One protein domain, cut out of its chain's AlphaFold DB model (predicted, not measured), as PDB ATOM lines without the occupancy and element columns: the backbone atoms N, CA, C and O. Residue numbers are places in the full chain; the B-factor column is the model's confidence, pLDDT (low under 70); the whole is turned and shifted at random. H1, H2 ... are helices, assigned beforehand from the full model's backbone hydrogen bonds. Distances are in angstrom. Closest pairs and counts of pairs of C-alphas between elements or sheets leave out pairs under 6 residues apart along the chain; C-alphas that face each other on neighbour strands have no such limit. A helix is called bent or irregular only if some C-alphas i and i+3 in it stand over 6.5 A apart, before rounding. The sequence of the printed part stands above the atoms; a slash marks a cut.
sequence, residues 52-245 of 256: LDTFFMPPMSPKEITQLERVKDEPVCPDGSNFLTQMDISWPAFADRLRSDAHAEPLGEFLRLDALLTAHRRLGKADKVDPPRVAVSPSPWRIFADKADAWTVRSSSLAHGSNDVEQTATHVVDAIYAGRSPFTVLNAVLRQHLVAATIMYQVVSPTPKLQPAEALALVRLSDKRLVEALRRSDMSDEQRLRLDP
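This is residues 52 to 245 of the 256 residues of a protein of Rhodotorula graminis (strain WP1) (UniProt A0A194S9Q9). Four long helices follow one another in a stepped row, H4, H5, H8 and H9: H4 crosses H5, while H8 runs at a shallow tilt beside H5 and makes a nearly straight helical hairpin with H9. H1 and H3 cover H4 on its side away from H5, with short H2 near H3 and H4; H6, H7 and H10 gather about the end of H5, and residues 128 to 134 stick out elsewhere. The printed part has 194 residues with ten named helices, H1 to H10 in chain order, and no named strand; the class is all helix, and the helix packing is mostly crossed. The whole is compact and rounded, with a radius of gyration of the C-alphas of 17.2 A and spans of 45 by 41 by 34 A.

H1, residues 62 to 70, touches H4, residues 106 to 129, with residues 119 to 123 of H4 alone, at a steep tilt of 66 degrees, the same way; the closest C-alphas are those of Leu 68 and Leu 123, 6.3 A apart. H2, residues 83 to 86, is close to H4 but not clearly touching, with the C-alphas of Phe 83 and Thr 118 closest at 7.8 A. H3, residues 91 to 99, touches residues 111 to 116 of H4, about perpendicular at 78 degrees, the C-alphas of Arg 97 and Arg 112 closest at 5.4 A. H5, residues 140 to 158, is the hub, touching five helices, and has a kink of 33 degrees near residue 147. It is neither bent nor irregular, but only just: C-alphas 143 and 146 are 6.1 A apart. Its residues 141 to 149 touch residues 114 to 124 of H4 at a steep tilt of 54 degrees, opposite ways, with the C-alphas of His 120 and Arg 142 closest at 4.8 A. H6, residues 165 to 177, touches residues 106 to 110 of H4 with its residues 173 to 177, the C-alphas of Pro 106 and Ile 176 closest at 6.1 A. H6 only just touches H5, with 3 pairs of C-alphas within 8 A, those of Ser 156 and Val 172 closest at 6.5 A. H7, residues 182 to 185, touches residues 152 to 156 of H5, the C-alphas of Thr 152 and Pro 182 closest at 5.6 A. H8, residues 187 to 204, touches residues 140 to 148 of H5 at a shallow tilt of 30 degrees, opposite ways, the C-alphas of Phe 144 and Ala 197 closest at 5.1 A. H9, residues 212 to 231, forms a hairpin with H8 at a shallow tilt of 4 degrees, the C-alphas of Ala 196 and Val 219 closest at 5.1 A. H10, residues 237 to 243, touches residues 151 to 158 of H5 at a steep tilt of 46 degrees, the C-alphas of Leu 158 and Gln 239 closest at 6.1 A. H4 and H8 are apart, as are H5 and H9. Every O i to N i+4 pair is within hydrogen-bond range in H3, H6, H9 and H10; the counts are 4 of 5 in H1, 19 of 20 in H4, 12 of 15 in H5 and 13 of 14 in H8, while H2 and H7 are too short for such a pair.

H1 begins at C-alpha 62, (35.662, 44.952, 92.430). H4, the longest helix, measures 35.1 A from C-alpha 106 at (13.053, 36.770, 85.828) to C-alpha 129. H5 measures 27.4 A, H6 18.8 A, H8 25.5 A and H9 28.6 A. H10 ends at C-alpha 243, (19.306, 14.955, 90.177).

The C-alphas farthest apart are those of Gln 167 and Thr 207, at 47.7 A. The printed part, residues 52 to 245, has no cut. The link from H1 to H2, residues 71 to 82, is long. The mean pLDDT of the printed part is 91.2; residue 135 and residues 160 to 162 are under 70.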
ATOM      1  N   LEU A  52      12.186  34.194 101.461       90.62
ATOM      2  CA  LEU A  52      12.630  32.816 101.616       90.62
ATOM      3  C   LEU A  52      12.449  32.010 100.338       90.62
ATOM      4  O   LEU A  52      13.215  31.064 100.165       90.62
ATOM      5  N   ASP A  53      11.537  32.420  99.459       89.12
ATOM      6  CA  ASP A  53      11.197  31.707  98.225       89.12
ATOM      7  C   ASP A  53      12.069  32.129  97.033       89.12
ATOM      8  O   ASP A  53      12.161  31.414  96.038       89.12
ATOM      9  N   THR A  54      12.819  33.222  97.185       90.69
ATOM     10  CA  THR A  54      13.769  33.711  96.181       90.69
ATOM     11  C   THR A  54      15.208  33.386  96.587       90.69
ATOM     12  O   THR A  54      15.655  33.711  97.696       90.69
ATOM     13  N   PHE A  55      15.974  32.746  95.700       95.00
ATOM     14  CA  PHE A  55      17.413  32.575  95.903       95.00
ATOM     15  C   PHE A  55      18.148  33.876  95.569       95.00
ATOM     16  O   PHE A  55      17.827  34.543  94.594       95.00
ATOM     17  N   PHE A  56      19.151  34.242  96.368       95.69
ATOM     18  CA  PHE A  56      19.924  35.458  96.136       95.69
ATOM     19  C   PHE A  56      21.416  35.202  96.320       95.69
ATOM     20  O   PHE A  56      21.852  34.630  97.320       95.69
ATOM     21  N   MET A  57      22.205  35.706  95.377       96.94
ATOM     22  CA  MET A  57      23.659  35.742  95.454       96.94
ATOM     23  C   MET A  57      24.129  37.196  95.293       96.94
ATOM     24  O   MET A  57      23.572  37.920  94.454       96.94
ATOM     25  N   PRO A  58      25.087  37.656  96.122       97.12
ATOM     26  CA  PRO A  58      25.493  39.050  96.110       97.12
ATOM     27  C   PRO A  58      26.289  39.362  94.836       97.12
ATOM     28  O   PRO A  58      26.912  38.453  94.281       97.12
ATOM     29  N   PRO A  59      26.316  40.632  94.401       97.75
ATOM     30  CA  PRO A  59      27.244  41.071  93.367       97.75
ATOM     31  C   PRO A  59      28.694  40.775  93.766       97.75
ATOM     32  O   PRO A  59      29.038  40.762  94.956       97.75
ATOM     33  N   MET A  60      29.558  40.568  92.776       97.06
ATOM     34  CA  MET A  60      30.984  40.370  93.024       97.06
ATOM     35  C   MET A  60      31.654  41.681  93.415       97.06
ATOM     36  O   MET A  60      31.358  42.754  92.888       97.06
ATOM     37  N   SER A  61      32.618  41.592  94.327       95.81
ATOM     38  CA  SER A  61      33.419  42.757  94.691       95.81
ATOM     39  C   SER A  61      34.323  43.196  93.526       95.81
ATOM     40  O   SER A  61      34.759  42.354  92.734       95.81
ATOM     41  N   PRO A  62      34.718  44.484  93.448       96.31
ATOM     42  CA  PRO A  62      35.662  44.952  92.430       96.31
ATOM     43  C   PRO A  62      36.957  44.132  92.388       96.31
ATOM     44  O   PRO A  62      37.458  43.813  91.315       96.31
ATOM     45  N   LYS A  63      37.459  43.712  93.559       94.19
ATOM     46  CA  LYS A  63      38.649  42.861  93.673       94.19
ATOM     47  C   LYS A  63      38.450  41.500  93.001       94.19
ATOM     48  O   LYS A  63      39.357  41.036  92.317       94.19
ATOM     49  N   GLU A  64      37.305  40.854  93.208       95.38
ATOM     50  CA  GLU A  64      37.012  39.560  92.583       95.38
ATOM     51  C   GLU A  64      36.841  39.694  91.068       95.38
ATOM     52  O   GLU A  64      37.308  38.827  90.335       95.38
ATOM     53  N   ILE A  65      36.257  40.796  90.588       97.12
ATOM     54  CA  ILE A  65      36.159  41.079  89.149       97.12
ATOM     55  C   ILE A  65      37.553  41.265  88.541       97.12
ATOM     56  O   ILE A  65      37.853  40.647  87.525       97.12
ATOM     57  N   THR A  66      38.441  42.031  89.185       95.50
ATOM     58  CA  THR A  66      39.839  42.171  88.737       95.50
ATOM     59  C   THR A  66      40.587  40.837  88.749       95.50
ATOM     60  O   THR A  66      41.432  40.599  87.890       95.50
ATOM     61  N   GLN A  67      40.316  39.955  89.717       93.69
ATOM     62  CA  GLN A  67      40.883  38.603  89.712       93.69
ATOM     63  C   GLN A  67      40.361  37.789  88.528       93.69
ATOM     64  O   GLN A  67      41.146  37.124  87.860       93.69
ATOM     65  N   LEU A  68      39.061  37.871  88.248       96.00
ATOM     66  CA  LEU A  68      38.433  37.132  87.162       96.00
ATOM     67  C   LEU A  68      38.910  37.611  85.788       96.00
ATOM     68  O   LEU A  68      39.126  36.795  84.900       96.00
ATOM     69  N   GLU A  69      39.141  38.914  85.632       97.00
ATOM     70  CA  GLU A  69      39.661  39.509  84.399       97.00
ATOM     71  C   GLU A  69      41.003  38.907  83.972       97.00
ATOM     72  O   GLU A  69      41.260  38.755  82.782       97.00
ATOM     73  N   ARG A  70      41.844  38.514  84.937       95.81
ATOM     74  CA  ARG A  70      43.159  37.908  84.672       95.81
ATOM     75  C   ARG A  70      43.066  36.500  84.094       95.81
ATOM     76  O   ARG A  70      43.998  36.074  83.428       95.81
ATOM     77  N   VAL A  71      41.964  35.802  84.360       95.94
ATOM     78  CA  VAL A  71      41.754  34.394  83.982       95.94
ATOM     79  C   VAL A  71      40.633  34.234  82.951       95.94
ATOM     80  O   VAL A  71      40.219  33.119  82.634       95.94
ATOM     81  N   LYS A  72      40.099  35.346  82.424       95.81
ATOM     82  CA  LYS A  72      38.922  35.331  81.543       95.81
ATOM     83  C   LYS A  72      39.175  34.651  80.200       95.81
ATOM     84  O   LYS A  72      38.262  34.050  79.643       95.81
ATOM     85  N   ASP A  73      40.415  34.723  79.722       96.62
ATOM     86  CA  ASP A  73      40.830  34.175  78.431       96.62
ATOM     87  C   ASP A  73      41.371  32.738  78.551       96.62
ATOM     88  O   ASP A  73      41.700  32.119  77.542       96.62
ATOM     89  N   GLU A  74      41.445  32.178  79.766       94.81
ATOM     90  CA  GLU A  74      41.892  30.799  79.967       94.81
ATOM     91  C   GLU A  74      40.883  29.801  79.377       94.81
ATOM     92  O   GLU A  74      39.675  29.918  79.642       94.81
ATOM     93  N   PRO A  75      41.347  28.771  78.648       95.00
ATOM     94  CA  PRO A  75      40.462  27.756  78.099       95.00
ATOM     95  C   PRO A  75      39.734  26.995  79.221       95.00
ATOM     96  O   PRO A  75      40.288  26.684  80.279       95.00
ATOM     97  N   VAL A  76      38.442  26.731  79.030       91.69
ATOM     98  CA  VAL A  76      37.622  25.867  79.903       91.69
ATOM     99  C   VAL A  76      37.497  24.473  79.294       91.69
ATOM    100  O   VAL A  76      37.408  23.495  80.037       91.69
ATOM    101  N   CYS A  77      37.458  24.401  77.963       88.56
ATOM    102  CA  CYS A  77      37.189  23.190  77.201       88.56
ATOM    103  C   CYS A  77      38.386  22.762  76.338       88.56
ATOM    104  O   CYS A  77      39.264  23.578  76.048       88.56
ATOM    105  N   PRO A  78      38.425  21.484  75.907       92.94
ATOM    106  CA  PRO A  78      39.497  20.962  75.055       92.94
ATOM    107  C   PRO A  78      39.622  21.659  73.695       92.94
ATOM    108  O   PRO A  78      40.695  21.646  73.105       92.94
ATOM    109  N   ASP A  79      38.541  22.271  73.211       93.69
ATOM    110  CA  ASP A  79      38.508  23.059  71.974       93.69
ATOM    111  C   ASP A  79      39.172  24.444  72.111       93.69
ATOM    112  O   ASP A  79      39.231  25.203  71.148       93.69
ATOM    113  N   GLY A  80      39.671  24.781  73.306       94.69
ATOM    114  CA  GLY A  80      40.292  26.065  73.606       94.69
ATOM    115  C   GLY A  80      39.302  27.178  73.954       94.69
ATOM    116  O   GLY A  80      39.740  28.278  74.293       94.69
ATOM    117  N   SER A  81      37.989  26.925  73.920       94.81
ATOM    118  CA  SER A  81      36.983  27.934  74.265       94.81
ATOM    119  C   SER A  81      37.079  28.338  75.740       94.81
ATOM    120  O   SER A  81      37.222  27.494  76.633       94.81
ATOM    121  N   ASN A  82      37.002  29.645  76.005       95.81
ATOM    122  CA  ASN A  82      36.869  30.181  77.360       95.81
ATOM    123  C   ASN A  82      35.381  30.307  77.752       95.81
ATOM    124  O   ASN A  82      34.483  30.036  76.954       95.81
ATOM    125  N   PHE A  83      35.099  30.707  78.995       94.56
ATOM    126  CA  PHE A  83      33.715  30.730  79.485       94.56
ATOM    127  C   PHE A  83      32.878  31.852  78.862       94.56
ATOM    128  O   PHE A  83      31.667  31.702  78.757       94.56
ATOM    129  N   LEU A  84      33.496  32.954  78.424       96.81
ATOM    130  CA  LEU A  84      32.792  34.035  77.734       96.81
ATOM    131  C   LEU A  84      32.324  33.574  76.352       96.81
ATOM    132  O   LEU A  84      31.190  33.846  75.971       96.81
ATOM    133  N   THR A  85      33.167  32.818  75.642       95.94
ATOM    134  CA  THR A  85      32.812  32.196  74.360       95.94
ATOM    135  C   THR A  85      31.674  31.191  74.523       95.94
ATOM    136  O   THR A  85      30.751  31.188  73.721       95.94
ATOM    137  N   GLN A  86      31.697  30.371  75.578       91.81
ATOM    138  CA  GLN A  86      30.624  29.400  75.844       91.81
ATOM    139  C   GLN A  86      29.285  30.055  76.176       91.81
ATOM    140  O   GLN A  86      28.238  29.502  75.866       91.81
ATOM    141  N   MET A  87      29.324  31.224  76.814       93.19
ATOM    142  CA  MET A  87      28.136  31.996  77.175       93.19
ATOM    143  C   MET A  87      27.708  32.992  76.089       93.19
ATOM    144  O   MET A  87      26.773  33.755  76.326       93.19
ATOM    145  N   ASP A  88      28.413  33.022  74.952       95.56
ATOM    146  CA  ASP A  88      28.225  33.973  73.850       95.56
ATOM    147  C   ASP A  88      28.054  35.428  74.330       95.56
ATOM    148  O   ASP A  88      27.074  36.121  74.049       95.56
ATOM    149  N   ILE A  89      28.999  35.891  75.155       97.12
ATOM    150  CA  ILE A  89      28.927  37.211  75.789       97.12
ATOM    151  C   ILE A  89      30.277  37.924  75.799       97.12
ATOM    152  O   ILE A  89      31.332  37.331  76.016       97.12
ATOM    153  N   SER A  90      30.251  39.243  75.610       97.75
ATOM    154  CA  SER A  90      31.444  40.078  75.752       97.75
ATOM    155  C   SER A  90      31.849  40.250  77.221       97.75
ATOM    156  O   SER A  90      31.010  40.244  78.125       97.75
ATOM    157  N   TRP A  91      33.142  40.476  77.473       97.81
ATOM    158  CA  TRP A  91      33.626  40.752  78.829       97.81
ATOM    159  C   TRP A  91      32.916  41.940  79.508       97.81
ATOM    160  O   TRP A  91      32.499  41.762  80.651       97.81
ATOM    161  N   PRO A  92      32.712  43.111  78.863       98.31
ATOM    162  CA  PRO A  92      31.992  44.218  79.493       98.31
ATOM    163  C   PRO A  92      30.580  43.830  79.940       98.31
ATOM    164  O   PRO A  92      30.239  44.025  81.102       98.31
ATOM    165  N   ALA A  93      29.801  43.187  79.063       97.62
ATOM    166  CA  ALA A  93      28.440  42.764  79.385       97.62
ATOM    167  C   ALA A  93      28.409  41.720  80.511       97.62
ATOM    168  O   ALA A  93      27.555  41.777  81.396       97.62
ATOM    169  N   PHE A  94      29.359  40.783  80.514       97.94
ATOM    170  CA  PHE A  94      29.496  39.806  81.588       97.94
ATOM    171  C   PHE A  94      29.856  40.480  82.917       97.94
ATOM    172  O   PHE A  94      29.188  40.257  83.922       97.94
ATOM    173  N   ALA A  95      30.869  41.347  82.922       97.88
ATOM    174  CA  ALA A  95      31.307  42.063  84.114       97.88
ATOM    175  C   ALA A  95      30.208  42.978  84.676       97.88
ATOM    176  O   ALA A  95      30.084  43.089  85.895       97.88
ATOM    177  N   ASP A  96      29.387  43.587  83.821       97.81
ATOM    178  CA  ASP A  96      28.235  44.377  84.253       97.81
ATOM    179  C   ASP A  96      27.203  43.511  84.978       97.81
ATOM    180  O   ASP A  96      26.798  43.871  86.081       97.81
ATOM    181  N   ARG A  97      26.883  42.310  84.469       97.56
ATOM    182  CA  ARG A  97      26.021  41.352  85.192       97.56
ATOM    183  C   ARG A  97      26.574  41.000  86.576       97.56
ATOM    184  O   ARG A  97      25.805  40.904  87.525       97.56
ATOM    185  N   LEU A  98      27.891  40.842  86.717       97.62
ATOM    186  CA  LEU A  98      28.508  40.529  88.015       97.62
ATOM    187  C   LEU A  98      28.407  41.674  89.032       97.62
ATOM    188  O   LEU A  98      28.458  41.418  90.237       97.62
ATOM    189  N   ARG A  99      28.309  42.925  88.561       97.69
ATOM    190  CA  ARG A  99      28.171  44.128  89.400       97.69
ATOM    191  C   ARG A  99      26.721  44.449  89.734       97.69
ATOM    192  O   ARG A  99      26.482  45.107  90.742       97.69
ATOM    193  N   SER A 100      25.787  44.022  88.890       96.44
ATOM    194  CA  SER A 100      24.367  44.307  89.057       96.44
ATOM    195  C   SER A 100      23.803  43.713  90.345       96.44
ATOM    196  O   SER A 100      24.086  42.569  90.716       96.44
ATOM    197  N   ASP A 101      22.935  44.493  90.989       95.56
ATOM    198  CA  ASP A 101      22.012  43.995  92.005       95.56
ATOM    199  C   ASP A 101      21.007  42.994  91.404       95.56
ATOM    200  O   ASP A 101      20.983  42.755  90.196       95.56
ATOM    201  N   ALA A 102      20.179  42.381  92.257       92.56
ATOM    202  CA  ALA A 102      19.130  41.476  91.789       92.56
ATOM    203  C   ALA A 102      18.172  42.172  90.812       92.56
ATOM    204  O   ALA A 102      17.732  43.299  91.055       92.56
ATOM    205  N   HIS A 103      17.824  41.475  89.733       88.25
ATOM    206  CA  HIS A 103      16.866  41.955  88.747       88.25
ATOM    207  C   HIS A 103      15.432  41.632  89.171       88.25
ATOM    208  O   HIS A 103      15.149  40.569  89.718       88.25
ATOM    209  N   ALA A 104      14.510  42.551  88.877       88.00
ATOM    210  CA  ALA A 104      13.077  42.289  89.001       88.00
ATOM    211  C   ALA A 104      12.546  41.403  87.856       88.00
ATOM    212  O   ALA A 104      11.538  40.724  88.018       88.00
ATOM    213  N   GLU A 105      13.213  41.432  86.699       93.44
ATOM    214  CA  GLU A 105      12.853  40.642  85.523       93.44
ATOM    215  C   GLU A 105      13.443  39.215  85.647       93.44
ATOM    216  O   GLU A 105      14.655  39.091  85.861       93.44
ATOM    217  N   PRO A 106      12.621  38.146  85.559       92.50
ATOM    218  CA  PRO A 106      13.053  36.770  85.828       92.50
ATOM    219  C   PRO A 106      14.221  36.260  84.975       92.50
ATOM    220  O   PRO A 106      15.117  35.601  85.511       92.50
ATOM    221  N   LEU A 107      14.241  36.542  83.669       92.31
ATOM    222  CA  LEU A 107      15.308  36.096  82.770       92.31
ATOM    223  C   LEU A 107      16.623  36.815  83.076       92.31
ATOM    224  O   LEU A 107      17.670  36.175  83.167       92.31
ATOM    225  N   GLY A 108      16.574  38.121  83.306       95.00
ATOM    226  CA  GLY A 108      17.703  38.929  83.737       95.00
ATOM    227  C   GLY A 108      18.291  38.425  85.051       95.00
ATOM    228  O   GLY A 108      19.511  38.300  85.162       95.00
ATOM    229  N   GLU A 109      17.450  38.059  86.023       95.12
ATOM    230  CA  GLU A 109      17.922  37.494  87.291       95.12
ATOM    231  C   GLU A 109      18.549  36.111  87.105       95.12
ATOM    232  O   GLU A 109      19.618  35.844  87.656       95.12
ATOM    233  N   PHE A 110      17.944  35.252  86.281       94.94
ATOM    234  CA  PHE A 110      18.526  33.958  85.928       94.94
ATOM    235  C   PHE A 110      19.919  34.119  85.300       94.94
ATOM    236  O   PHE A 110      20.883  33.521  85.780       94.94
ATOM    237  N   LEU A 111      20.047  34.973  84.280       94.75
ATOM    238  CA  LEU A 111      21.313  35.232  83.588       94.75
ATOM    239  C   LEU A 111      22.369  35.843  84.519       94.75
ATOM    240  O   LEU A 111      23.562  35.576  84.363       94.75
ATOM    241  N   ARG A 112      21.947  36.663  85.487       97.00
ATOM    242  CA  ARG A 112      22.830  37.229  86.512       97.00
ATOM    243  C   ARG A 112      23.351  36.150  87.459       97.00
ATOM    244  O   ARG A 112      24.557  36.082  87.698       97.00
ATOM    245  N   LEU A 113      22.470  35.305  87.992       96.75
ATOM    246  CA  LEU A 113      22.850  34.221  88.902       96.75
ATOM    247  C   LEU A 113      23.749  33.191  88.208       96.75
ATOM    248  O   LEU A 113      24.740  32.764  88.801       96.75
ATOM    249  N   ASP A 114      23.458  32.852  86.953       96.00
ATOM    250  CA  ASP A 114      24.283  31.961  86.133       96.00
ATOM    251  C   ASP A 114      25.691  32.537  85.887       96.00
ATOM    252  O   ASP A 114      26.704  31.866  86.121       96.00
ATOM    253  N   ALA A 115      25.780  33.828  85.544       97.19
ATOM    254  CA  ALA A 115      27.056  34.524  85.397       97.19
ATOM    255  C   ALA A 115      27.874  34.523  86.699       97.19
ATOM    256  O   ALA A 115      29.076  34.241  86.681       97.19
ATOM    257  N   LEU A 116      27.233  34.784  87.840       97.81
ATOM    258  CA  LEU A 116      27.888  34.770  89.148       97.81
ATOM    259  C   LEU A 116      28.376  33.364  89.544       97.81
ATOM    260  O   LEU A 116      29.482  33.236  90.077       97.81
ATOM    261  N   LEU A 117      27.597  32.306  89.278       97.31
ATOM    262  CA  LEU A 117      28.023  30.922  89.527       97.31
ATOM    263  C   LEU A 117      29.237  30.575  88.668       97.31
ATOM    264  O   LEU A 117      30.249  30.089  89.185       97.31
ATOM    265  N   THR A 118      29.170  30.897  87.377       96.75
ATOM    266  CA  THR A 118      30.278  30.704  86.444       96.75
ATOM    267  C   THR A 118      31.528  31.427  86.933       96.75
ATOM    268  O   THR A 118      32.583  30.805  87.064       96.75
ATOM    269  N   ALA A 119      31.420  32.705  87.294       97.06
ATOM    270  CA  ALA A 119      32.538  33.505  87.777       97.06
ATOM    271  C   ALA A 119      33.175  32.937  89.059       97.06
ATOM    272  O   ALA A 119      34.396  32.758  89.120       97.06
ATOM    273  N   HIS A 120      32.372  32.593  90.070       97.44
ATOM    274  CA  HIS A 120      32.880  32.019  91.319       97.44
ATOM    275  C   HIS A 120      33.556  30.658  91.113       97.44
ATOM    276  O   HIS A 120      34.614  30.414  91.701       97.44
ATOM    277  N   ARG A 121      33.001  29.808  90.244       95.50
ATOM    278  CA  ARG A 121      33.600  28.527  89.847       95.50
ATOM    279  C   ARG A 121      34.941  28.723  89.140       95.50
ATOM    280  O   ARG A 121      35.899  28.005  89.426       95.50
ATOM    281  N   ARG A 122      35.044  29.698  88.227       95.38
ATOM    282  CA  ARG A 122      36.309  30.001  87.530       95.38
ATOM    283  C   ARG A 122      37.380  30.483  88.499       95.38
ATOM    284  O   ARG A 122      38.474  29.929  88.481       95.38
ATOM    285  N   LEU A 123      37.046  31.401  89.408       94.69
ATOM    286  CA  LEU A 123      37.972  31.821  90.464       94.69
ATOM    287  C   LEU A 123      38.417  30.643  91.343       94.69
ATOM    288  O   LEU A 123      39.605  30.496  91.606       94.69
ATOM    289  N   GLY A 124      37.491  29.763  91.734       93.19
ATOM    290  CA  GLY A 124      37.815  28.574  92.527       93.19
ATOM    291  C   GLY A 124      38.722  27.561  91.811       93.19
ATOM    292  O   GLY A 124      39.471  26.845  92.474       93.19
ATOM    293  N   LYS A 125      38.680  27.486  90.473       92.62
ATOM    294  CA  LYS A 125      39.619  26.677  89.674       92.62
ATOM    295  C   LYS A 125      40.982  27.357  89.543       92.62
ATOM    296  O   LYS A 125      41.988  26.684  89.742       92.62
ATOM    297  N   ALA A 126      41.009  28.662  89.272       91.06
ATOM    298  CA  ALA A 126      42.245  29.435  89.163       91.06
ATOM    299  C   ALA A 126      43.076  29.367  90.456       91.06
ATOM    300  O   ALA A 126      44.265  29.062  90.404       91.06
ATOM    301  N   ASP A 127      42.427  29.513  91.620       89.50
ATOM    302  CA  ASP A 127      43.084  29.410  92.932       89.50
ATOM    303  C   ASP A 127      43.783  28.051  93.163       89.50
ATOM    304  O   ASP A 127      44.703  27.962  93.974       89.50
ATOM    305  N   LYS A 128      43.329  26.973  92.500       88.69
ATOM    306  CA  LYS A 128      43.925  25.628  92.619       88.69
ATOM    307  C   LYS A 128      45.157  25.455  91.731       88.69
ATOM    308  O   LYS A 128      46.008  24.633  92.059       88.69
ATOM    309  N   VAL A 129      45.221  26.169  90.606       88.62
ATOM    310  CA  VAL A 129      46.308  26.062  89.619       88.62
ATOM    311  C   VAL A 129      47.466  26.981  89.991       88.62
ATOM    312  O   VAL A 129      48.608  26.532  90.025       88.62
ATOM    313  N   ASP A 130      47.166  28.240  90.310       84.38
ATOM    314  CA  ASP A 130      48.145  29.236  90.748       84.38
ATOM    315  C   ASP A 130      47.666  29.861  92.066       84.38
ATOM    316  O   ASP A 130      46.981  30.893  92.067       84.38
ATOM    317  N   PRO A 131      47.938  29.208  93.213       81.31
ATOM    318  CA  PRO A 131      47.492  29.719  94.493       81.31
ATOM    319  C   PRO A 131      48.104  31.106  94.725       81.31
ATOM    320  O   PRO A 131      49.315  31.293  94.569       81.31
ATOM    321  N   PRO A 132      47.299  32.107  95.122       76.56
ATOM    322  CA  PRO A 132      47.796  33.462  95.263       76.56
ATOM    323  C   PRO A 132      48.927  33.506  96.293       76.56
ATOM    324  O   PRO A 132      48.813  32.955  97.388       76.56
ATOM    325  N   ARG A 133      50.005  34.233  95.965       78.19
ATOM    326  CA  ARG A 133      51.178  34.412  96.849       78.19
ATOM    327  C   ARG A 133      50.802  34.874  98.260       78.19
ATOM    328  O   ARG A 133      51.495  34.564  99.221       78.19
ATOM    329  N   VAL A 134      49.711  35.631  98.368       71.38
ATOM    330  CA  VAL A 134      49.045  35.935  99.634       71.38
ATOM    331  C   VAL A 134      47.800  35.069  99.700       71.38
ATOM    332  O   VAL A 134      46.922  35.227  98.853       71.38
ATOM    333  N   ALA A 135      47.713  34.199 100.706       67.31
ATOM    334  CA  ALA A 135      46.551  33.352 100.936       67.31
ATOM    335  C   ALA A 135      45.289  34.217 101.102       67.31
ATOM    336  O   ALA A 135      44.994  34.743 102.177       67.31
ATOM    337  N   VAL A 136      44.541  34.396 100.014       73.62
ATOM    338  CA  VAL A 136      43.198  34.958 100.067       73.62
ATOM    339  C   VAL A 136      42.293  33.788 100.386       73.62
ATOM    340  O   VAL A 136      42.142  32.886  99.567       73.62
ATOM    341  N   SER A 137      41.721  33.776 101.587       73.88
ATOM    342  CA  SER A 137      40.771  32.723 101.913       73.88
ATOM    343  C   SER A 137      39.596  32.769 100.932       73.88
ATOM    344  O   SER A 137      39.035  33.850 100.702       73.88
ATOM    345  N   PRO A 138      39.244  31.626 100.324       84.25
ATOM    346  CA  PRO A 138      38.195  31.582  99.328       84.25
ATOM    347  C   PRO A 138      36.867  31.936  99.988       84.25
ATOM    348  O   PRO A 138      36.517  31.406 101.036       84.25
ATOM    349  N   SER A 139      36.106  32.823  99.359       92.44
ATOM    350  CA  SER A 139      34.735  33.115  99.775       92.44
ATOM    351  C   SER A 139      33.895  31.823  99.823       92.44
ATOM    352  O   SER A 139      34.053  30.980  98.933       92.44
ATOM    353  N   PRO A 140      32.959  31.652 100.782       96.25
ATOM    354  CA  PRO A 140      32.050  30.499 100.796       96.25
ATOM    355  C   PRO A 140      31.251  30.363  99.489       96.25
ATOM    356  O   PRO A 140      30.889  29.252  99.108       96.25
ATOM    357  N   TRP A 141      31.046  31.464  98.759       97.12
ATOM    358  CA  TRP A 141      30.409  31.471  97.440       97.12
ATOM    359  C   TRP A 141      31.221  30.719  96.371       97.12
ATOM    360  O   TRP A 141      30.627  30.114  95.487       97.12
ATOM    361  N   ARG A 142      32.560  30.655  96.487       94.94
ATOM    362  CA  ARG A 142      33.414  29.842  95.595       94.94
ATOM    363  C   ARG A 142      33.192  28.346  95.816       94.94
ATOM    364  O   ARG A 142      33.047  27.602  94.856       94.94
ATOM    365  N   ILE A 143      33.114  27.919  97.080       95.44
ATOM    366  CA  ILE A 143      32.836  26.517  97.444       95.44
ATOM    367  C   ILE A 143      31.410  26.131  97.025       95.44
ATOM    368  O   ILE A 143      31.176  25.029  96.535       95.44
ATOM    369  N   PHE A 144      30.459  27.049  97.209       97.38
ATOM    370  CA  PHE A 144      29.066  26.874  96.810       97.38
ATOM    371  C   PHE A 144      28.907  26.722  95.292       97.38
ATOM    372  O   PHE A 144      28.189  25.823  94.855       97.38
ATOM    373  N   ALA A 145      29.589  27.557  94.503       96.81
ATOM    374  CA  ALA A 145      29.390  27.629  93.060       96.81
ATOM    375  C   ALA A 145      29.648  26.303  92.334       96.81
ATOM    376  O   ALA A 145      28.842  25.919  91.495       96.81
ATOM    377  N   ASP A 146      30.696  25.560  92.714       91.12
ATOM    378  CA  ASP A 146      31.003  24.239  92.136       91.12
ATOM    379  C   ASP A 146      29.820  23.262  92.260       91.12
ATOM    380  O   ASP A 146      29.554  22.468  91.356       91.12
ATOM    381  N   LYS A 147      29.113  23.291  93.396       92.25
ATOM    382  CA  LYS A 147      27.952  22.424  93.629       92.25
ATOM    383  C   LYS A 147      26.707  22.988  92.961       92.25
ATOM    384  O   LYS A 147      26.023  22.245  92.272       92.25
ATOM    385  N   ALA A 148      26.432  24.275  93.140       95.00
ATOM    386  CA  ALA A 148      25.242  24.913  92.594       95.00
ATOM    387  C   ALA A 148      25.162  24.796  91.065       95.00
ATOM    388  O   ALA A 148      24.123  24.379  90.568       95.00
ATOM    389  N   ASP A 149      26.269  25.051  90.358       91.94
ATOM    390  CA  ASP A 149      26.387  24.928  88.895       91.94
ATOM    391  C   ASP A 149      26.001  23.523  88.409       91.94
ATOM    392  O   ASP A 149      25.194  23.349  87.500       91.94
ATOM    393  N   ALA A 150      26.500  22.480  89.081       90.19
ATOM    394  CA  ALA A 150      26.165  21.105  88.723       90.19
ATOM    395  C   ALA A 150      24.664  20.802  88.885       90.19
ATOM    396  O   ALA A 150      24.106  20.038  88.100       90.19
ATOM    397  N   TRP A 151      24.010  21.378  89.894       91.88
ATOM    398  CA  TRP A 151      22.580  21.179  90.133       91.88
ATOM    399  C   TRP A 151      21.707  21.981  89.173       91.88
ATOM    400  O   TRP A 151      20.734  21.435  88.656       91.88
ATOM    401  N   THR A 152      22.057  23.239  88.901       90.38
ATOM    402  CA  THR A 152      21.314  24.083  87.958       90.38
ATOM    403  C   THR A 152      21.398  23.519  86.545       90.38
ATOM    404  O   THR A 152      20.357  23.349  85.914       90.38
ATOM    405  N   VAL A 153      22.590  23.111  86.090       87.25
ATOM    406  CA  VAL A 153      22.779  22.476  84.774       87.25
ATOM    407  C   VAL A 153      21.952  21.197  84.657       87.25
ATOM    408  O   VAL A 153      21.187  21.052  83.706       87.25
ATOM    409  N   ARG A 154      22.038  20.288  85.641       86.75
ATOM    410  CA  ARG A 154      21.241  19.050  85.611       86.75
ATOM    411  C   ARG A 154      19.747  19.349  85.606       86.75
ATOM    412  O   ARG A 154      19.028  18.761  84.811       86.75
ATOM    413  N   SER A 155      19.269  20.255  86.458       84.69
ATOM    414  CA  SER A 155      17.843  20.592  86.519       84.69
ATOM    415  C   SER A 155      17.321  21.130  85.191       84.69
ATOM    416  O   SER A 155      16.233  20.735  84.777       84.69
ATOM    417  N   SER A 156      18.097  21.974  84.506       82.19
ATOM    418  CA  SER A 156      17.745  22.455  83.169       82.19
ATOM    419  C   SER A 156      17.684  21.306  82.162       82.19
ATOM    420  O   SER A 156      16.687  21.164  81.466       82.19
ATOM    421  N   SER A 157      18.674  20.406  82.134       79.69
ATOM    422  CA  SER A 157      18.644  19.244  81.227       79.69
ATOM    423  C   SER A 157      17.444  18.314  81.474       79.69
ATOM    424  O   SER A 157      16.934  17.682  80.552       79.69
ATOM    425  N   LEU A 158      16.971  18.217  82.719       77.50
ATOM    426  CA  LEU A 158      15.877  17.322  83.103       77.50
ATOM    427  C   LEU A 158      14.487  17.826  82.754       77.50
ATOM    428  O   LEU A 158      13.591  17.013  82.539       77.50
ATOM    429  N   ALA A 159      14.292  19.138  82.706       70.75
ATOM    430  CA  ALA A 159      12.997  19.711  82.377       70.75
ATOM    431  C   ALA A 159      12.576  19.430  80.923       70.75
ATOM    432  O   ALA A 159      11.408  19.619  80.586       70.75
ATOM    433  N   HIS A 160      13.495  18.981  80.061       64.50
ATOM    434  CA  HIS A 160      13.281  19.040  78.614       64.50
ATOM    435  C   HIS A 160      13.295  17.689  77.908       64.50
ATOM    436  O   HIS A 160      12.885  17.635  76.753       64.50
ATOM    437  N   GLY A 161      13.704  16.602  78.582       64.62
ATOM    438  CA  GLY A 161      13.612  15.224  78.066       64.62
ATOM    439  C   GLY A 161      14.304  14.975  76.716       64.62
ATOM    440  O   GLY A 161      14.178  13.889  76.157       64.62
ATOM    441  N   SER A 162      15.023  15.971  76.204       66.00
ATOM    442  CA  SER A 162      15.569  16.057  74.861       66.00
ATOM    443  C   SER A 162      17.065  16.295  74.971       66.00
ATOM    444  O   SER A 162      17.520  17.073  75.809       66.00
ATOM    445  N   ASN A 163      17.831  15.615  74.123       71.50
ATOM    446  CA  ASN A 163      19.263  15.873  73.977       71.50
ATOM    447  C   ASN A 163      19.535  17.072  73.049       71.50
ATOM    448  O   ASN A 163      20.693  17.372  72.770       71.50
ATOM    449  N   ASP A 164      18.486  17.732  72.549       77.94
ATOM    450  CA  ASP A 164      18.591  18.909  71.694       77.94
ATOM    451  C   ASP A 164      18.826  20.178  72.531       77.94
ATOM    452  O   ASP A 164      18.009  20.571  73.373       77.94
ATOM    453  N   VAL A 165      19.968  20.823  72.291       75.56
ATOM    454  CA  VAL A 165      20.421  22.025  73.003       75.56
ATOM    455  C   VAL A 165      19.518  23.228  72.714       75.56
ATOM    456  O   VAL A 165      19.232  24.002  73.628       75.56
ATOM    457  N   GLU A 166      19.030  23.382  71.483       76.12
ATOM    458  CA  GLU A 166      18.214  24.538  71.086       76.12
ATOM    459  C   GLU A 166      16.809  24.454  71.697       76.12
ATOM    460  O   GLU A 166      16.286  25.420  72.266       76.12
ATOM    461  N   GLN A 167      16.235  23.249  71.685       74.75
ATOM    462  CA  GLN A 167      14.961  22.973  72.343       74.75
ATOM    463  C   GLN A 167      15.060  23.142  73.868       74.75
ATOM    464  O   GLN A 167      14.149  23.679  74.500       74.75
ATOM    465  N   THR A 168      16.186  22.731  74.460       75.69
ATOM    466  CA  THR A 168      16.482  22.945  75.884       75.69
ATOM    467  C   THR A 168      16.489  24.440  76.216       75.69
ATOM    468  O   THR A 168      15.846  24.846  77.180       75.69
ATOM    469  N   ALA A 169      17.148  25.277  75.410       76.88
ATOM    470  CA  ALA A 169      17.236  26.716  75.661       76.88
ATOM    471  C   ALA A 169      15.862  27.408  75.658       76.88
ATOM    472  O   ALA A 169      15.551  28.159  76.585       76.88
ATOM    473  N   THR A 170      15.020  27.114  74.663       77.62
ATOM    474  CA  THR A 170      13.671  27.698  74.557       77.62
ATOM    475  C   THR A 170      12.818  27.346  75.775       77.62
ATOM    476  O   THR A 170      12.236  28.219  76.417       77.62
ATOM    477  N   HIS A 171      12.807  26.074  76.167       76.62
ATOM    478  CA  HIS A 171      12.002  25.644  77.300       76.62
ATOM    479  C   HIS A 171      12.520  26.157  78.656       76.62
ATOM    480  O   HIS A 171      11.718  26.365  79.568       76.62
ATOM    481  N   VAL A 172      13.836  26.365  78.821       80.38
ATOM    482  CA  VAL A 172      14.383  27.023  80.021       80.38
ATOM    483  C   VAL A 172      13.818  28.438  80.133       80.38
ATOM    484  O   VAL A 172      13.384  28.834  81.214       80.38
ATOM    485  N   VAL A 173      13.783  29.188  79.028       83.06
ATOM    486  CA  VAL A 173      13.231  30.550  78.994       83.06
ATOM    487  C   VAL A 173      11.745  30.551  79.363       83.06
ATOM    488  O   VAL A 173      11.342  31.314  80.243       83.06
ATOM    489  N   ASP A 174      10.949  29.651  78.784       81.75
ATOM    490  CA  ASP A 174       9.526  29.516  79.119       81.75
ATOM    491  C   ASP A 174       9.316  29.176  80.602       81.75
ATOM    492  O   ASP A 174       8.478  29.779  81.281       81.75
ATOM    493  N   ALA A 175      10.116  28.251  81.143       84.06
ATOM    494  CA  ALA A 175      10.072  27.893  82.555       84.06
ATOM    495  C   ALA A 175      10.425  29.087  83.452       84.06
ATOM    496  O   ALA A 175       9.762  29.303  84.467       84.06
ATOM    497  N   ILE A 176      11.424  29.891  83.081       85.69
ATOM    498  CA  ILE A 176      11.804  31.097  83.824       85.69
ATOM    499  C   ILE A 176      10.648  32.102  83.867       85.69
ATOM    500  O   ILE A 176      10.299  32.560  84.958       85.69
ATOM    501  N   TYR A 177      10.014  32.402  82.731       87.75
ATOM    502  CA  TYR A 177       8.872  33.324  82.691       87.75
ATOM    503  C   TYR A 177       7.636  32.780  83.416       87.75
ATOM    504  O   TYR A 177       6.863  33.556  83.976       87.75
ATOM    505  N   ALA A 178       7.486  31.459  83.500       87.06
ATOM    506  CA  ALA A 178       6.483  30.809  84.340       87.06
ATOM    507  C   ALA A 178       6.834  30.819  85.847       87.06
ATOM    508  O   ALA A 178       6.140  30.186  86.643       87.06
ATOM    509  N   GLY A 179       7.918  31.489  86.258       86.38
ATOM    510  CA  GLY A 179       8.382  31.531  87.648       86.38
ATOM    511  C   GLY A 179       9.061  30.240  88.114       86.38
ATOM    512  O   GLY A 179       9.293  30.060  89.304       86.38
ATOM    513  N   ARG A 180       9.408  29.339  87.194       87.06
ATOM    514  CA  ARG A 180      10.028  28.031  87.451       87.06
ATOM    515  C   ARG A 180      11.478  27.981  86.974       87.06
ATOM    516  O   ARG A 180      11.934  26.967  86.451       87.06
ATOM    517  N   SER A 181      12.217  29.074  87.169       90.69
ATOM    518  CA  SER A 181      13.665  29.055  86.940       90.69
ATOM    519  C   SER A 181      14.323  27.946  87.782       90.69
ATOM    520  O   SER A 181      13.830  27.647  88.878       90.69
ATOM    521  N   PRO A 182      15.462  27.369  87.351       90.69
ATOM    522  CA  PRO A 182      16.202  26.407  88.167       90.69
ATOM    523  C   PRO A 182      16.512  26.935  89.573       90.69
ATOM    524  O   PRO A 182      16.444  26.184  90.540       90.69
ATOM    525  N   PHE A 183      16.782  28.236  89.715       93.69
ATOM    526  CA  PHE A 183      17.029  28.867  91.014       93.69
ATOM    527  C   PHE A 183      15.784  28.954  91.893       93.69
ATOM    528  O   PHE A 183      15.920  28.902  93.112       93.69
ATOM    529  N   THR A 184      14.595  29.057  91.297       91.50
ATOM    530  CA  THR A 184      13.323  29.036  92.028       91.50
ATOM    531  C   THR A 184      12.995  27.619  92.481       91.50
ATOM    532  O   THR A 184      12.827  27.376  93.674       91.50
ATOM    533  N   VAL A 185      12.989  26.665  91.544       90.25
ATOM    534  CA  VAL A 185      12.657  25.254  91.810       90.25
ATOM    535  C   VAL A 185      13.634  24.641  92.817       90.25
ATOM    536  O   VAL A 185      13.233  23.959  93.759       90.25
ATOM    537  N   LEU A 186      14.928  24.935  92.673       93.38
ATOM    538  CA  LEU A 186      15.970  24.412  93.552       93.38
ATOM    539  C   LEU A 186      16.280  25.318  94.747       93.38
ATOM    540  O   LEU A 186      17.223  25.019  95.475       93.38
ATOM    541  N   ASN A 187      15.543  26.402  95.001       94.81
ATOM    542  CA  ASN A 187      15.914  27.389  96.023       94.81
ATOM    543  C   ASN A 187      16.211  26.745  97.395       94.81
ATOM    544  O   ASN A 187      17.254  27.001  98.003       94.81
ATOM    545  N   ALA A 188      15.346  25.839  97.864       93.62
ATOM    546  CA  ALA A 188      15.554  25.137  99.130       93.62
ATOM    547  C   ALA A 188      16.821  24.255  99.117       93.62
ATOM    548  O   ALA A 188      17.586  24.266 100.085       93.62
ATOM    549  N   VAL A 189      17.072  23.545  98.013       94.38
ATOM    550  CA  VAL A 189      18.261  22.701  97.791       94.38
ATOM    551  C   VAL A 189      19.533  23.554  97.765       94.38
ATOM    552  O   VAL A 189      20.484  23.284  98.503       94.38
ATOM    553  N   LEU A 190      19.535  24.640  96.990       96.06
ATOM    554  CA  LEU A 190      20.652  25.575  96.873       96.06
ATOM    555  C   LEU A 190      20.982  26.230  98.218       96.06
ATOM    556  O   LEU A 190      22.151  26.342  98.582       96.06
ATOM    557  N   ARG A 191      19.975  26.589  99.021       95.81
ATOM    558  CA  ARG A 191      20.198  27.104 100.381       95.81
ATOM    559  C   ARG A 191      20.874  26.073 101.289       95.81
ATOM    560  O   ARG A 191      21.748  26.461 102.063       95.81
ATOM    561  N   GLN A 192      20.548  24.781 101.183       95.62
ATOM    562  CA  GLN A 192      21.268  23.739 101.935       95.62
ATOM    563  C   GLN A 192      22.702  23.549 101.430       95.62
ATOM    564  O   GLN A 192      23.621  23.416 102.236       95.62
ATOM    565  N   HIS A 193      22.938  23.621 100.119       96.31
ATOM    566  CA  HIS A 193      24.302  23.642  99.593       96.31
ATOM    567  C   HIS A 193      25.108  24.836 100.098       96.31
ATOM    568  O   HIS A 193      26.283  24.686 100.431       96.31
ATOM    569  N   LEU A 194      24.483  26.008 100.208       97.75
ATOM    570  CA  LEU A 194      25.131  27.195 100.746       97.75
ATOM    571  C   LEU A 194      25.488  27.020 102.228       97.75
ATOM    572  O   LEU A 194      26.573  27.431 102.640       97.75
ATOM    573  N   VAL A 195      24.632  26.369 103.025       97.38
ATOM    574  CA  VAL A 195      24.949  25.995 104.416       97.38
ATOM    575  C   VAL A 195      26.185  25.092 104.457       97.38
ATOM    576  O   VAL A 195      27.149  25.430 105.147       97.38
ATOM    577  N   ALA A 196      26.212  24.008 103.675       97.44
ATOM    578  CA  ALA A 196      27.356  23.096 103.598       97.44
ATOM    579  C   ALA A 196      28.650  23.811 103.164       97.44
ATOM    580  O   ALA A 196      29.693  23.660 103.801       97.44
ATOM    581  N   ALA A 197      28.578  24.651 102.129       97.50
ATOM    582  CA  ALA A 197      29.706  25.451 101.658       97.50
ATOM    583  C   ALA A 197      30.211  26.426 102.731       97.50
ATOM    584  O   ALA A 197      31.418  26.595 102.905       97.50
ATOM    585  N   THR A 198      29.297  27.025 103.499       98.00
ATOM    586  CA  THR A 198      29.649  27.915 104.613       98.00
ATOM    587  C   THR A 198      30.338  27.154 105.737       98.00
ATOM    588  O   THR A 198      31.317  27.650 106.279       98.00
ATOM    589  N   ILE A 199      29.877  25.946 106.066       98.19
ATOM    590  CA  ILE A 199      30.520  25.076 107.060       98.19
ATOM    591  C   ILE A 199      31.943  24.720 106.617       98.19
ATOM    592  O   ILE A 199      32.878  24.871 107.398       98.19
ATOM    593  N   MET A 200      32.129  24.317 105.357       97.38
ATOM    594  CA  MET A 200      33.457  24.011 104.813       97.38
ATOM    595  C   MET A 200      34.376  25.232 104.810       97.38
ATOM    596  O   MET A 200      35.553  25.122 105.149       97.38
ATOM    597  N   TYR A 201      33.836  26.414 104.507       96.44
ATOM    598  CA  TYR A 201      34.572  27.669 104.617       96.44
ATOM    599  C   TYR A 201      35.128  27.898 106.032       96.44
ATOM    600  O   TYR A 201      36.255  28.364 106.167       96.44
ATOM    601  N   GLN A 202      34.412  27.507 107.094       97.25
ATOM    602  CA  GLN A 202      34.903  27.659 108.474       97.25
ATOM    603  C   GLN A 202      36.143  26.807 108.793       97.25
ATOM    604  O   GLN A 202      36.785  27.062 109.809       97.25
ATOM    605  N   VAL A 203      36.497  25.836 107.944       96.62
ATOM    606  CA  VAL A 203      37.730  25.036 108.060       96.62
ATOM    607  C   VAL A 203      38.901  25.712 107.348       96.62
ATOM    608  O   VAL A 203      40.023  25.679 107.840       96.62
ATOM    609  N   VAL A 204      38.644  26.342 106.196       93.75
ATOM    610  CA  VAL A 204      39.675  26.929 105.314       93.75
ATOM    611  C   VAL A 204      39.782  28.457 105.419       93.75
ATOM    612  O   VAL A 204      40.505  29.102 104.656       93.75
ATOM    613  N   SER A 205      39.032  29.067 106.340       93.31
ATOM    614  CA  SER A 205      39.114  30.502 106.621       93.31
ATOM    615  C   SER A 205      40.449  30.882 107.284       93.31
ATOM    616  O   SER A 205      41.089  30.015 107.877       93.31
ATOM    617  N   PRO A 206      40.883  32.161 107.257       91.19
ATOM    618  CA  PRO A 206      42.140  32.578 107.894       91.19
ATOM    619  C   PRO A 206      42.143  32.364 109.414       91.19
ATOM    620  O   PRO A 206      43.193  32.226 110.028       91.19
ATOM    621  N   THR A 207      40.954  32.334 110.014       93.62
ATOM    622  CA  THR A 207      40.713  32.022 111.426       93.62
ATOM    623  C   THR A 207      39.700  30.881 111.504       93.62
ATOM    624  O   THR A 207      38.506  31.156 111.685       93.62
ATOM    625  N   PRO A 208      40.137  29.620 111.313       95.69
ATOM    626  CA  PRO A 208      39.247  28.469 111.320       95.69
ATOM    627  C   PRO A 208      38.438  28.389 112.615       95.69
ATOM    628  O   PRO A 208      38.984  28.530 113.709       95.69
ATOM    629  N   LYS A 209      37.130  28.160 112.486       97.19
ATOM    630  CA  LYS A 209      36.208  28.013 113.627       97.19
ATOM    631  C   LYS A 209      35.776  26.572 113.873       97.19
ATOM    632  O   LYS A 209      35.122  26.308 114.875       97.19
ATOM    633  N   LEU A 210      36.083  25.671 112.945       97.69
ATOM    634  CA  LEU A 210      35.727  24.259 113.017       97.69
ATOM    635  C   LEU A 210      36.942  23.405 112.693       97.69
ATOM    636  O   LEU A 210      37.720  23.733 111.794       97.69
ATOM    637  N   GLN A 211      37.047  22.269 113.373       97.62
ATOM    638  CA  GLN A 211      37.956  21.214 112.950       97.62
ATOM    639  C   GLN A 211      37.385  20.473 111.727       97.62
ATOM    640  O   GLN A 211      36.161  20.361 111.591       97.62
ATOM    641  N   PRO A 212      38.232  19.897 110.849       97.62
ATOM    642  CA  PRO A 212      37.765  19.172 109.665       97.62
ATOM    643  C   PRO A 212      36.741  18.067 109.970       97.62
ATOM    644  O   PRO A 212      35.756  17.919 109.248       97.62
ATOM    645  N   ALA A 213      36.931  17.319 111.063       97.81
ATOM    646  CA  ALA A 213      36.013  16.254 111.472       97.81
ATOM    647  C   ALA A 213      34.629  16.787 111.893       97.81
ATOM    648  O   ALA A 213      33.605  16.203 111.536       97.81
ATOM    649  N   GLU A 214      34.588  17.916 112.606       98.00
ATOM    650  CA  GLU A 214      33.342  18.572 113.020       98.00
ATOM    651  C   GLU A 214      32.588  19.126 111.810       98.00
ATOM    652  O   GLU A 214      31.385  18.905 111.664       98.00
ATOM    653  N   ALA A 215      33.305  19.796 110.905       97.81
ATOM    654  CA  ALA A 215      32.736  20.312 109.669       97.81
ATOM    655  C   ALA A 215      32.154  19.187 108.808       97.81
ATOM    656  O   ALA A 215      31.030  19.309 108.331       97.81
ATOM    657  N   LEU A 216      32.858  18.058 108.678       97.75
ATOM    658  CA  LEU A 216      32.358  16.893 107.950       97.75
ATOM    659  C   LEU A 216      31.065  16.337 108.566       97.75
ATOM    660  O   LEU A 216      30.138  15.986 107.835       97.75
ATOM    661  N   ALA A 217      30.974  16.272 109.897       97.62
ATOM    662  CA  ALA A 217      29.752  15.842 110.575       97.62
ATOM    663  C   ALA A 217      28.574  16.792 110.291       97.62
ATOM    664  O   ALA A 217      27.472  16.330 109.993       97.62
ATOM    665  N   LEU A 218      28.808  18.107 110.317       97.56
ATOM    666  CA  LEU A 218      27.789  19.116 110.012       97.56
ATOM    667  C   LEU A 218      27.394  19.132 108.526       97.56
ATOM    668  O   LEU A 218      26.213  19.272 108.214       97.56
ATOM    669  N   VAL A 219      28.339  18.930 107.603       96.75
ATOM    670  CA  VAL A 219      28.048  18.799 106.164       96.75
ATOM    671  C   VAL A 219      27.152  17.593 105.905       96.75
ATOM    672  O   VAL A 219      26.152  17.736 105.215       96.75
ATOM    673  N   ARG A 220      27.411  16.445 106.544       95.69
ATOM    674  CA  ARG A 220      26.531  15.267 106.432       95.69
ATOM    675  C   ARG A 220      25.105  15.541 106.915       95.69
ATOM    676  O   ARG A 220      24.163  14.975 106.368       95.69
ATOM    677  N   LEU A 221      24.923  16.377 107.941       95.12
ATOM    678  CA  LEU A 221      23.584  16.820 108.352       95.12
ATOM    679  C   LEU A 221      22.949  17.709 107.279       95.12
ATOM    680  O   LEU A 221      21.792  17.504 106.918       95.12
ATOM    681  N   SER A 222      23.718  18.643 106.718       94.00
ATOM    682  CA  SER A 222      23.275  19.485 105.604       94.00
ATOM    683  C   SER A 222      22.852  18.660 104.383       94.00
ATOM    684  O   SER A 222      21.827  18.963 103.781       94.00
ATOM    685  N   ASP A 223      23.575  17.585 104.059       92.38
ATOM    686  CA  ASP A 223      23.241  16.672 102.959       92.38
ATOM    687  C   ASP A 223      21.905  15.950 103.207       92.38
ATOM    688  O   ASP A 223      21.083  15.825 102.300       92.38
ATOM    689  N   LYS A 224      21.617  15.547 104.453       93.06
ATOM    690  CA  LYS A 224      20.299  14.986 104.809       93.06
ATOM    691  C   LYS A 224      19.177  16.004 104.605       93.06
ATOM    692  O   LYS A 224      18.120  15.654 104.082       93.06
ATOM    693  N   ARG A 225      19.394  17.266 104.997       93.38
ATOM    694  CA  ARG A 225      18.411  18.339 104.765       93.38
ATOM    695  C   ARG A 225      18.226  18.640 103.292       93.38
ATOM    696  O   ARG A 225      17.119  18.973 102.887       93.38
ATOM    697  N   LEU A 226      19.294  18.541 102.510       93.19
ATOM    698  CA  LEU A 226      19.244  18.707 101.069       93.19
ATOM    699  C   LEU A 226      18.360  17.640 100.429       93.19
ATOM    700  O   LEU A 226      17.466  17.981  99.661       93.19
ATOM    701  N   VAL A 227      18.569  16.374 100.788       92.00
ATOM    702  CA  VAL A 227      17.742  15.253 100.324       92.00
ATOM    703  C   VAL A 227      16.270  15.483 100.672       92.00
ATOM    704  O   VAL A 227      15.393  15.311  99.829       92.00
ATOM    705  N   GLU A 228      15.986  15.933 101.892       92.19
ATOM    706  CA  GLU A 228      14.618  16.246 102.306       92.19
ATOM    707  C   GLU A 228      14.036  17.471 101.578       92.19
ATOM    708  O   GLU A 228      12.864  17.470 101.207       92.19
ATOM    709  N   ALA A 229      14.842  18.504 101.323       92.12
ATOM    710  CA  ALA A 229      14.437  19.655 100.520       92.12
ATOM    711  C   ALA A 229      14.092  19.238  99.085       92.12
ATOM    712  O   ALA A 229      13.088  19.692  98.543       92.12
ATOM    713  N   LEU A 230      14.875  18.327  98.502       91.75
ATOM    714  CA  LEU A 230      14.607  17.773  97.182       91.75
ATOM    715  C   LEU A 230      13.305  16.961  97.168       91.75
ATOM    716  O   LEU A 230      12.485  17.158  96.276       91.75
ATOM    717  N   ARG A 231      13.053  16.114  98.176       90.25
ATOM    718  CA  ARG A 231      11.792  15.347  98.301       90.25
ATOM    719  C   ARG A 231      10.544  16.224  98.396       90.25
ATOM    720  O   ARG A 231       9.478  15.801  97.961       90.25
ATOM    721  N   ARG A 232      10.673  17.422  98.972       88.88
ATOM    722  CA  ARG A 232       9.580  18.398  99.125       88.88
ATOM    723  C   ARG A 232       9.422  19.348  97.945       88.88
ATOM    724  O   ARG A 232       8.487  20.144  97.952       88.88
ATOM    725  N   SER A 233      10.344  19.313  96.987       89.19
ATOM    726  CA  SER A 233      10.226  20.125  95.780       89.19
ATOM    727  C   SER A 233       9.008  19.703  94.954       89.19
ATOM    728  O   SER A 233       8.517  18.577  95.057       89.19
ATOM    729  N   ASP A 234       8.539  20.605  94.101       86.81
ATOM    730  CA  ASP A 234       7.473  20.368  93.123       86.81
ATOM    731  C   ASP A 234       7.945  19.540  91.907       86.81
ATOM    732  O   ASP A 234       7.212  19.380  90.931       86.81
ATOM    733  N   MET A 235       9.173  19.014  91.947       86.69
ATOM    734  CA  MET A 235       9.752  18.189  90.890       86.69
ATOM    735  C   MET A 235       9.117  16.793  90.867       86.69
ATOM    736  O   MET A 235       8.745  16.246  91.912       86.69
ATOM    737  N   SER A 236       9.045  16.173  89.687       89.00
ATOM    738  CA  SER A 236       8.612  14.776  89.561       89.00
ATOM    739  C   SER A 236       9.617  13.820  90.218       89.00
ATOM    740  O   SER A 236      10.793  14.154  90.371       89.00
ATOM    741  N   ASP A 237       9.181  12.614  90.594       88.12
ATOM    742  CA  ASP A 237      10.090  11.614  91.174       88.12
ATOM    743  C   ASP A 237      11.242  11.281  90.219       88.12
ATOM    744  O   ASP A 237      12.394  11.241  90.639       88.12
ATOM    745  N   GLU A 238      10.967  11.158  88.918       86.75
ATOM    746  CA  GLU A 238      12.001  10.949  87.899       86.75
ATOM    747  C   GLU A 238      13.039  12.083  87.879       86.75
ATOM    748  O   GLU A 238      14.244  11.827  87.829       86.75
ATOM    749  N   GLN A 239      12.599  13.342  87.962       87.38
ATOM    750  CA  GLN A 239      13.506  14.488  88.016       87.38
ATOM    751  C   GLN A 239      14.376  14.455  89.277       87.38
ATOM    752  O   GLN A 239      15.587  14.664  89.195       87.38
ATOM    753  N   ARG A 240      13.789  14.146  90.440       91.50
ATOM    754  CA  ARG A 240      14.536  14.028  91.702       91.50
ATOM    755  C   ARG A 240      15.576  12.910  91.634       91.50
ATOM    756  O   ARG A 240      16.726  13.142  91.996       91.50
ATOM    757  N   LEU A 241      15.195  11.736  91.130       88.00
ATOM    758  CA  LEU A 241      16.077  10.575  90.977       88.00
ATOM    759  C   LEU A 241      17.263  10.863  90.057       88.00
ATOM    760  O   LEU A 241      18.390  10.475  90.350       88.00
ATOM    761  N   ARG A 242      17.039  11.585  88.959       85.88
ATOM    762  CA  ARG A 242      18.129  11.957  88.054       85.88
ATOM    763  C   ARG A 242      19.030  13.057  88.632       85.88
ATOM    764  O   ARG A 242      20.222  13.080  88.326       85.88
ATOM    765  N   LEU A 243      18.497  13.958  89.465       85.94
ATOM    766  CA  LEU A 243      19.306  14.955  90.177       85.94
ATOM    767  C   LEU A 243      20.219  14.304  91.218       85.94
ATOM    768  O   LEU A 243      21.424  14.586  91.238       85.94
ATOM    769  N   ASP A 244      19.653  13.416  92.034       87.50
ATOM    770  CA  ASP A 244      20.374  12.655  93.045       87.50
ATOM    771  C   ASP A 244      19.990  11.165  93.008       87.50
ATOM    772  O   ASP A 244      19.066  10.734  93.708       87.50
ATOM    773  N   PRO A 245      20.747  10.343  92.254       82.94
ATOM    774  CA  PRO A 245      20.526   8.899  92.200       82.94
ATOM    775  C   PRO A 245      20.654   8.212  93.564       82.94
ATOM    776  O   PRO A 245      20.188   7.089  93.748       82.94
TER     777      PRO A 245